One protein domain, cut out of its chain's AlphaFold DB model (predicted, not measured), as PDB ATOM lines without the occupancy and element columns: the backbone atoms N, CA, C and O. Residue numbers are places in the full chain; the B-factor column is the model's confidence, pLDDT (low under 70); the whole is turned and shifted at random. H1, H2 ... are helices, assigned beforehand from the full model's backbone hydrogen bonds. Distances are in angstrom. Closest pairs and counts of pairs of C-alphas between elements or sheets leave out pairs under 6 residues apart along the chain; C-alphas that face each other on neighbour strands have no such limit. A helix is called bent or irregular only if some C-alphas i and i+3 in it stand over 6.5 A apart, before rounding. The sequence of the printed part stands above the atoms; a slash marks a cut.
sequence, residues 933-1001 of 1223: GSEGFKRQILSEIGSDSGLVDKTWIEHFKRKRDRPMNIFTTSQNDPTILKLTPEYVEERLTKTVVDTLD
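AT A GLANCE: This is residues 933 to 1001 of the 1223 residues of a protein of viral metagenome (UniProt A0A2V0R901). A loose frame of short helices is built along H5, which runs through the middle; the end of H5 meets H1 at a steep tilt, H2 is beside H5, and near the start of H5 comes the short H4, with H3 next to H4 on the far side from H5 and apart from H5. The 69 printed residues hold five named helices, H1 to H5, no named strand: all helix, loose, radius of gyration of the C-alphas 13.7 A, spans 39 by 29 by 17 A.

IN THESE COORDINATES: H1, residues 933 to 945, begins at C-alpha 933 (1.853, -12.643, -1.163) and measures 18.5 A. H2 is 954 to 959, H3 970 to 976, H4 978 to 981. H5, 985 to 997, measures 19.1 A and ends at C-alpha 997 (11.092, -2.908, -6.722); it is irregular, C-alphas 986 and 989 being 7.9 A apart.

HOW THE PARTS SIT: H1 touches H5 with residues 938 to 942 alone, at a steep tilt of 65 degrees, opposite ways; the closest C-alphas, Lys 938 and Val 997, are 6.8 A apart. H2 is close to but not clearly touching H5 (closest C-alphas Ile 957 and Glu 989, 6.4 A). H3 and H4 only just touch, with 3 pairs of C-alphas within 8 A, the closest Ser 974 and Leu 981, 6.5 A. Every O i to N i+4 pair is within hydrogen-bond range in H1, H2 and H3, and 7 of 9 in H5; H4 is too short for one.

THE WHOLE: The farthest C-alphas, Gly 933 and Asp 965, are 40.5 A apart. The printed part has no cut and no long link. pLDDT is under 70 at residues 946 to 949 and 964 to 978.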
ATOM      1  N   GLY A 933       1.585 -13.678  -2.161       85.94
ATOM      2  CA  GLY A 933       1.853 -12.643  -1.163       85.94
ATOM      3  C   GLY A 933       2.918 -11.643  -1.616       85.94
ATOM      4  O   GLY A 933       2.656 -10.445  -1.609       85.94
ATOM      5  N   SER A 934       4.074 -12.114  -2.087       88.12
ATOM      6  CA  SER A 934       5.145 -11.277  -2.643       88.12
ATOM      7  C   SER A 934       4.701 -10.536  -3.899       88.12
ATOM      8  O   SER A 934       5.024  -9.366  -4.067       88.12
ATOM      9  N   GLU A 935       3.926 -11.176  -4.774       88.31
ATOM     10  CA  GLU A 935       3.372 -10.493  -5.949       88.31
ATOM     11  C   GLU A 935       2.303  -9.459  -5.555       88.31
ATOM     12  O   GLU A 935       2.197  -8.395  -6.161       88.31
ATOM     13  N   GLY A 936       1.516  -9.723  -4.505       89.44
ATOM     14  CA  GLY A 936       0.612  -8.740  -3.903       89.44
ATOM     15  C   GLY A 936       1.355  -7.552  -3.288       89.44
ATOM     16  O   GLY A 936       0.969  -6.411  -3.521       89.44
ATOM     17  N   PHE A 937       2.440  -7.822  -2.562       90.88
ATOM     18  CA  PHE A 937       3.344  -6.825  -1.994       90.88
ATOM     19  C   PHE A 937       3.890  -5.894  -3.081       90.88
ATOM     20  O   PHE A 937       3.683  -4.686  -3.020       90.88
ATOM     21  N   LYS A 938       4.500  -6.458  -4.130       89.12
ATOM     22  CA  LYS A 938       5.073  -5.688  -5.244       89.12
ATOM     23  C   LYS A 938       4.025  -4.846  -5.962       89.12
ATOM     24  O   LYS A 938       4.282  -3.686  -6.264       89.12
ATOM     25  N   ARG A 939       2.833  -5.400  -6.209       89.88
ATOM     26  CA  ARG A 939       1.726  -4.655  -6.831       89.88
ATOM     27  C   ARG A 939       1.282  -3.462  -5.993       89.88
ATOM     28  O   ARG A 939       1.014  -2.414  -6.562       89.88
ATOM     29  N   GLN A 940       1.222  -3.602  -4.668       92.31
ATOM     30  CA  GLN A 940       0.890  -2.482  -3.782       92.31
ATOM     31  C   GLN A 940       1.977  -1.407  -3.801       92.31
ATOM     32  O   GLN A 940       1.644  -0.237  -3.944       92.31
ATOM     33  N   ILE A 941       3.257  -1.797  -3.759       89.81
ATOM     34  CA  ILE A 941       4.378  -0.858  -3.921       89.81
ATOM     35  C   ILE A 941       4.241  -0.081  -5.238       89.81
ATOM     36  O   ILE A 941       4.225   1.145  -5.228       89.81
ATOM     37  N   LEU A 942       4.084  -0.782  -6.364       88.25
ATOM     38  CA  LEU A 942       3.941  -0.155  -7.683       88.25
ATOM     39  C   LEU A 942       2.707   0.760  -7.764       88.25
ATOM     40  O   LEU A 942       2.781   1.834  -8.351       88.25
ATOM     41  N   SER A 943       1.592   0.364  -7.144       87.75
ATOM     42  CA  SER A 943       0.368   1.168  -7.105       87.75
ATOM     43  C   SER A 943       0.512   2.447  -6.282       87.75
ATOM     44  O   SER A 943      -0.137   3.433  -6.616       87.75
ATOM     45  N   GLU A 944       1.285   2.430  -5.194       84.88
ATOM     46  CA  GLU A 944       1.465   3.610  -4.342       84.88
ATOM     47  C   GLU A 944       2.480   4.597  -4.906       84.88
ATOM     48  O   GLU A 944       2.315   5.801  -4.734       84.88
ATOM     49  N   ILE A 945       3.516   4.101  -5.584       81.56
ATOM     50  CA  ILE A 945       4.515   4.969  -6.207       81.56
ATOM     51  C   ILE A 945       3.973   5.565  -7.527       81.56
ATOM     52  O   ILE A 945       4.340   6.680  -7.889       81.56
ATOM     53  N   GLY A 946       3.062   4.864  -8.215       68.19
ATOM     54  CA  GLY A 946       2.445   5.316  -9.468       68.19
ATOM     55  C   GLY A 946       3.343   5.144 -10.701       68.19
ATOM     56  O   GLY A 946       4.497   4.728 -10.600       68.19
ATOM     57  N   SER A 947       2.797   5.440 -11.886       56.97
ATOM     58  CA  SER A 947       3.519   5.364 -13.169       56.97
ATOM     59  C   SER A 947       4.570   6.469 -13.328       56.97
ATOM     60  O   SER A 947       5.645   6.187 -13.838       56.97
ATOM     61  N   ASP A 948       4.331   7.666 -12.780       58.34
ATOM     62  CA  ASP A 948       5.295   8.784 -12.738       58.34
ATOM     63  C   ASP A 948       6.223   8.704 -11.513       58.34
ATOM     64  O   ASP A 948       6.556   9.704 -10.875       58.34
ATOM     65  N   SER A 949       6.636   7.487 -11.150       65.94
ATOM     66  CA  SER A 949       7.389   7.203  -9.921       65.94
ATOM     67  C   SER A 949       8.669   8.027  -9.750       65.94
ATOM     68  O   SER A 949       9.197   8.132  -8.639       65.94
ATOM     69  N   GLY A 950       9.231   8.522 -10.859       76.06
ATOM     70  CA  GLY A 950      10.542   9.157 -10.904       76.06
ATOM     71  C   GLY A 950      11.657   8.252 -10.375       76.06
ATOM     72  O   GLY A 950      12.736   8.753 -10.050       76.06
ATOM     73  N   LEU A 951      11.422   6.939 -10.224       87.00
ATOM     74  CA  LEU A 951      12.414   6.006  -9.697       87.00
ATOM     75  C   LEU A 951      13.495   5.741 -10.736       87.00
ATOM     76  O   LEU A 951      14.677   5.873 -10.414       87.00
ATOM     77  N   VAL A 952      13.094   5.430 -11.967       90.50
ATOM     78  CA  VAL A 952      14.001   5.232 -13.103       90.50
ATOM     79  C   VAL A 952      14.553   6.584 -13.546       90.50
ATOM     80  O   VAL A 952      13.813   7.554 -13.687       90.50
ATOM     81  N   ASP A 953      15.868   6.668 -13.723       92.62
ATOM     82  CA  ASP A 953      16.496   7.876 -14.250       92.62
ATOM     83  C   ASP A 953      16.194   8.063 -15.748       92.62
ATOM     84  O   ASP A 953      16.195   7.092 -16.512       92.62
ATOM     85  N   LYS A 954      15.979   9.315 -16.182       91.75
ATOM     86  CA  LYS A 954      15.646   9.653 -17.580       91.75
ATOM     87  C   LYS A 954      16.697   9.168 -18.577       91.75
ATOM     88  O   LYS A 954      16.331   8.798 -19.690       91.75
ATOM     89  N   THR A 955      17.961   9.073 -18.154       92.00
ATOM     90  CA  THR A 955      19.062   8.538 -18.966       92.00
ATOM     91  C   THR A 955      18.713   7.175 -19.565       92.00
ATOM     92  O   THR A 955      19.017   6.915 -20.724       92.00
ATOM     93  N   TRP A 956      18.035   6.299 -18.813       92.31
ATOM     94  CA  TRP A 956      17.674   4.965 -19.302       92.31
ATOM     95  C   TRP A 956      16.510   4.983 -20.284       92.31
ATOM     96  O   TRP A 956      16.509   4.205 -21.235       92.31
ATOM     97  N   ILE A 957      15.539   5.873 -20.075       90.19
ATOM     98  CA  ILE A 957      14.391   6.043 -20.973       90.19
ATOM     99  C   ILE A 957      14.877   6.564 -22.331       90.19
ATOM    100  O   ILE A 957      14.470   6.061 -23.374       90.19
ATOM    101  N   GLU A 958      15.797   7.528 -22.315       89.56
ATOM    102  CA  GLU A 958      16.408   8.086 -23.522       89.56
ATOM    103  C   GLU A 958      17.335   7.078 -24.216       89.56
ATOM    104  O   GLU A 958      17.222   6.878 -25.424       89.56
ATOM    105  N   HIS A 959      18.206   6.396 -23.462       90.25
ATOM    106  CA  HIS A 959      19.168   5.427 -24.006       90.25
ATOM    107  C   HIS A 959      18.497   4.211 -24.652       90.25
ATOM    108  O   HIS A 959      18.944   3.736 -25.697       90.25
ATOM    109  N   PHE A 960      17.415   3.708 -24.051       89.75
ATOM    110  CA  PHE A 960      16.670   2.566 -24.583       89.75
ATOM    111  C   PHE A 960      15.544   2.955 -25.537       89.75
ATOM    112  O   PHE A 960      14.842   2.063 -26.008       89.75
ATOM    113  N   LYS A 961      15.368   4.242 -25.859       87.31
ATOM    114  CA  LYS A 961      14.408   4.669 -26.878       87.31
ATOM    115  C   LYS A 961      14.734   3.992 -28.212       87.31
ATOM    116  O   LYS A 961      15.897   3.880 -28.598       87.31
ATOM    117  N   ARG A 962      13.691   3.559 -28.929       83.62
ATOM    118  CA  ARG A 962      13.815   2.873 -30.223       83.62
ATOM    119  C   ARG A 962      14.687   3.691 -31.177       83.62
ATOM    120  O   ARG A 962      14.352   4.827 -31.500       83.62
ATOM    121  N   LYS A 963      15.785   3.100 -31.655       72.50
ATOM    122  CA  LYS A 963      16.801   3.829 -32.439       72.50
ATOM    123  C   LYS A 963      16.415   4.057 -33.905       72.50
ATOM    124  O   LYS A 963      17.092   4.806 -34.599       72.50
ATOM    125  N   ARG A 964      15.387   3.363 -34.411       61.09
ATOM    126  CA  ARG A 964      15.143   3.202 -35.860       61.09
ATOM    127  C   ARG A 964      13.840   3.789 -36.407       61.09
ATOM    128  O   ARG A 964      13.505   3.449 -37.536       61.09
ATOM    129  N   ASP A 965      13.090   4.593 -35.645       53.66
ATOM    130  CA  ASP A 965      11.818   5.229 -36.071       53.66
ATOM    131  C   ASP A 965      10.840   4.306 -36.833       53.66
ATOM    132  O   ASP A 965       9.977   4.763 -37.578       53.66
ATOM    133  N   ARG A 966      10.935   2.981 -36.653       56.84
ATOM    134  CA  ARG A 966       9.956   2.036 -37.185       56.84
ATOM    135  C   ARG A 966       8.732   2.134 -36.278       56.84
ATOM    136  O   ARG A 966       8.842   1.721 -35.120       56.84
ATOM    137  N   PRO A 967       7.595   2.680 -36.745       54.97
ATOM    138  CA  PRO A 967       6.414   2.777 -35.908       54.97
ATOM    139  C   PRO A 967       5.939   1.361 -35.588       54.97
ATOM    140  O   PRO A 967       5.538   0.608 -36.478       54.97
ATOM    141  N   MET A 968       6.000   0.973 -34.316       62.06
ATOM    142  CA  MET A 968       5.317  -0.234 -33.879       62.06
ATOM    143  C   MET A 968       3.825   0.069 -33.867       62.06
ATOM    144  O   MET A 968       3.375   0.976 -33.168       62.06
ATOM    145  N   ASN A 969       3.039  -0.703 -34.613       60.59
ATOM    146  CA  ASN A 969       1.599  -0.663 -34.430       60.59
ATOM    147  C   ASN A 969       1.264  -1.395 -33.122       60.59
ATOM    148  O   ASN A 969       1.080  -2.618 -33.086       60.59
ATOM    149  N   ILE A 970       1.256  -0.631 -32.026       58.53
ATOM    150  CA  ILE A 970       0.959  -1.113 -30.671       58.53
ATOM    151  C   ILE A 970      -0.403  -1.813 -30.659       58.53
ATOM    152  O   ILE A 970      -0.559  -2.825 -29.984       58.53
ATOM    153  N   PHE A 971      -1.364  -1.356 -31.466       51.44
ATOM    154  CA  PHE A 971      -2.697  -1.955 -31.563       51.44
ATOM    155  C   PHE A 971      -2.662  -3.379 -32.139       51.44
ATOM    156  O   PHE A 971      -3.231  -4.291 -31.548       51.44
ATOM    157  N   THR A 972      -1.941  -3.613 -33.239       55.59
ATOM    158  CA  THR A 972      -1.850  -4.951 -33.861       55.59
ATOM    159  C   THR A 972      -0.992  -5.909 -33.036       55.59
ATOM    160  O   THR A 972      -1.278  -7.099 -32.956       55.59
ATOM    161  N   THR A 973       0.054  -5.397 -32.387       56.16
ATOM    162  CA  THR A 973       0.971  -6.210 -31.571       56.16
ATOM    163  C   THR A 973       0.345  -6.576 -30.221       56.16
ATOM    164  O   THR A 973       0.450  -7.722 -29.790       56.16
ATOM    165  N   SER A 974      -0.370  -5.643 -29.577       53.38
ATOM    166  CA  SER A 974      -1.085  -5.874 -28.308       53.38
ATOM    167  C   SER A 974      -2.267  -6.836 -28.441       53.38
ATOM    168  O   SER A 974      -2.530  -7.586 -27.502       53.38
ATOM    169  N   GLN A 975      -2.940  -6.855 -29.598       55.44
ATOM    170  CA  GLN A 975      -3.990  -7.831 -29.903       55.44
ATOM    171  C   GLN A 975      -3.439  -9.247 -30.144       55.44
ATOM    172  O   GLN A 975      -4.130 -10.213 -29.834       55.44
ATOM    173  N   ASN A 976      -2.202  -9.376 -30.646       57.72
ATOM    174  CA  ASN A 976      -1.616 -10.662 -31.043       57.72
ATOM    175  C   ASN A 976      -0.710 -11.310 -29.969       57.72
ATOM    176  O   ASN A 976      -0.753 -12.527 -29.819       57.72
ATOM    177  N   ASP A 977       0.090 -10.549 -29.202       66.94
ATOM    178  CA  ASP A 977       0.801 -11.060 -28.009       66.94
ATOM    179  C   ASP A 977       1.127  -9.932 -26.996       66.94
ATOM    180  O   ASP A 977       2.140  -9.236 -27.118       66.94
ATOM    181  N   PRO A 978       0.340  -9.760 -25.919       69.69
ATOM    182  CA  PRO A 978       0.601  -8.746 -24.891       69.69
ATOM    183  C   PRO A 978       1.871  -9.007 -24.058       69.69
ATOM    184  O   PRO A 978       2.248  -8.181 -23.226       69.69
ATOM    185  N   THR A 979       2.537 -10.153 -24.230       70.94
ATOM    186  CA  THR A 979       3.748 -10.515 -23.480       70.94
ATOM    187  C   THR A 979       5.004  -9.957 -24.131       70.94
ATOM    188  O   THR A 979       5.845  -9.420 -23.410       70.94
ATOM    189  N   ILE A 980       5.129 -10.047 -25.463       80.38
ATOM    190  CA  ILE A 980       6.273  -9.457 -26.177       80.38
ATOM    191  C   ILE A 980       6.266  -7.937 -26.030       80.38
ATOM    192  O   ILE A 980       7.321  -7.344 -25.847       80.38
ATOM    193  N   LEU A 981       5.072  -7.337 -25.988       81.31
ATOM    194  CA  LEU A 981       4.865  -5.906 -25.798       81.31
ATOM    195  C   LEU A 981       5.546  -5.381 -24.519       81.31
ATOM    196  O   LEU A 981       6.224  -4.366 -24.546       81.31
ATOM    197  N   LYS A 982       5.484  -6.127 -23.408       83.69
ATOM    198  CA  LYS A 982       6.135  -5.752 -22.132       83.69
ATOM    199  C   LYS A 982       7.668  -5.834 -22.152       83.69
ATOM    200  O   LYS A 982       8.317  -5.522 -21.153       83.69
ATOM    201  N   LEU A 983       8.249  -6.339 -23.238       86.56
ATOM    202  CA  LEU A 983       9.693  -6.431 -23.447       86.56
ATOM    203  C   LEU A 983      10.206  -5.331 -24.383       86.56
ATOM    204  O   LEU A 983      11.419  -5.196 -24.545       86.56
ATOM    205  N   THR A 984       9.319  -4.559 -25.006       87.56
ATOM    206  CA  THR A 984       9.712  -3.559 -25.992       87.56
ATOM    207  C   THR A 984      10.210  -2.272 -25.323       87.56
ATOM    208  O   THR A 984       9.889  -2.019 -24.156       87.56
ATOM    209  N   PRO A 985      10.997  -1.452 -26.043       86.88
ATOM    210  CA  PRO A 985      11.455  -0.146 -25.569       86.88
ATOM    211  C   PRO A 985      10.358   0.738 -24.970       86.88
ATOM    212  O   PRO A 985      10.587   1.444 -23.995       86.88
ATOM    213  N   GLU A 986       9.148   0.673 -25.520       85.69
ATOM    214  CA  GLU A 986       8.003   1.486 -25.112       85.69
ATOM    215  C   GLU A 986       7.516   1.176 -23.677       85.69
ATOM    216  O   GLU A 986       6.885   2.024 -23.055       85.69
ATOM    217  N   TYR A 987       7.858   0.003 -23.124       86.69
ATOM    218  CA  TYR A 987       7.532  -0.428 -21.752       86.69
ATOM    219  C   TYR A 987       8.761  -0.465 -20.828       86.69
ATOM    220  O   TYR A 987       8.717  -1.043 -19.734       86.69
ATOM    221  N   VAL A 988       9.883   0.131 -21.250       87.81
ATOM    222  CA  VAL A 988      11.152   0.044 -20.515       87.81
ATOM    223  C   VAL A 988      11.056   0.642 -19.112       87.81
ATOM    224  O   VAL A 988      11.563   0.045 -18.165       87.81
ATOM    225  N   GLU A 989      10.362   1.767 -18.938       88.69
ATOM    226  CA  GLU A 989      10.232   2.428 -17.636       88.69
ATOM    227  C   GLU A 989       9.468   1.562 -16.626       88.69
ATOM    228  O   GLU A 989       9.946   1.346 -15.509       88.69
ATOM    229  N   GLU A 990       8.330   0.982 -17.026       86.81
ATOM    230  CA  GLU A 990       7.553   0.063 -16.183       86.81
ATOM    231  C   GLU A 990       8.406  -1.151 -15.783       86.81
ATOM    232  O   GLU A 990       8.456  -1.551 -14.615       86.81
ATOM    233  N   ARG A 991       9.146  -1.715 -16.745       87.50
ATOM    234  CA  ARG A 991      10.010  -2.878 -16.521       87.50
ATOM    235  C   ARG A 991      11.170  -2.569 -15.576       87.50
ATOM    236  O   ARG A 991      11.456  -3.368 -14.678       87.50
ATOM    237  N   LEU A 992      11.854  -1.445 -15.765       90.31
ATOM    238  CA  LEU A 992      12.966  -1.036 -14.906       90.31
ATOM    239  C   LEU A 992      12.473  -0.673 -13.504       90.31
ATOM    240  O   LEU A 992      13.097  -1.080 -12.526       90.31
ATOM    241  N   THR A 993      11.311  -0.027 -13.386       89.81
ATOM    242  CA  THR A 993      10.658   0.239 -12.095       89.81
ATOM    243  C   THR A 993      10.356  -1.065 -11.364       89.81
ATOM    244  O   THR A 993      10.722  -1.225 -10.198       89.81
ATOM    245  N   LYS A 994       9.778  -2.051 -12.062       87.50
ATOM    246  CA  LYS A 994       9.565  -3.392 -11.507       87.50
ATOM    247  C   LYS A 994      10.881  -4.045 -11.076       87.50
ATOM    248  O   LYS A 994      10.946  -4.592  -9.982       87.50
ATOM    249  N   THR A 995      11.931  -3.936 -11.889       87.69
ATOM    250  CA  THR A 995      13.264  -4.482 -11.580       87.69
ATOM    251  C   THR A 995      13.848  -3.861 -10.311       87.69
ATOM    252  O   THR A 995      14.421  -4.570  -9.490       87.69
ATOM    253  N   VAL A 996      13.677  -2.549 -10.112       89.38
ATOM    254  CA  VAL A 996      14.098  -1.838  -8.897       89.38
ATOM    255  C   VAL A 996      13.305  -2.319  -7.679       89.38
ATOM    256  O   VAL A 996      13.905  -2.648  -6.655       89.38
ATOM    257  N   VAL A 997      11.977  -2.414  -7.793       88.06
ATOM    258  CA  VAL A 997      11.092  -2.908  -6.722       88.06
ATOM    259  C   VAL A 997      11.397  -4.366  -6.367       88.06
ATOM    260  O   VAL A 997      11.368  -4.727  -5.193       88.06
ATOM    261  N   ASP A 998      11.768  -5.190  -7.347       85.25
ATOM    262  CA  ASP A 998      12.180  -6.581  -7.142       85.25
ATOM    263  C   ASP A 998      13.467  -6.712  -6.302       85.25
ATOM    264  O   ASP A 998      13.738  -7.792  -5.779       85.25
ATOM    265  N   THR A 999      14.240  -5.630  -6.123       85.44
ATOM    266  CA  THR A 999      15.414  -5.617  -5.232       85.44
ATOM    267  C   THR A 999      15.088  -5.355  -3.758       85.44
ATOM    268  O   THR A 999      15.994  -5.416  -2.925       85.44
ATOM    269  N   LEU A1000      13.827  -5.052  -3.421       84.62
ATOM    270  CA  LEU A1000      13.397  -4.830  -2.040       84.62
ATOM    271  C   LEU A1000      13.344  -6.154  -1.270       84.62
ATOM    272  O   LEU A1000      12.585  -7.059  -1.618       84.62
ATOM    273  N   ASP A1001      14.112  -6.232  -0.187       77.88
ATOM    274  CA  ASP A1001      14.147  -7.377   0.725       77.88
ATOM    275  C   ASP A1001      13.483  -6.997   2.056       77.88
ATOM    276  O   ASP A1001      14.128  -6.518   2.986       77.88
TER     277      ASP A1001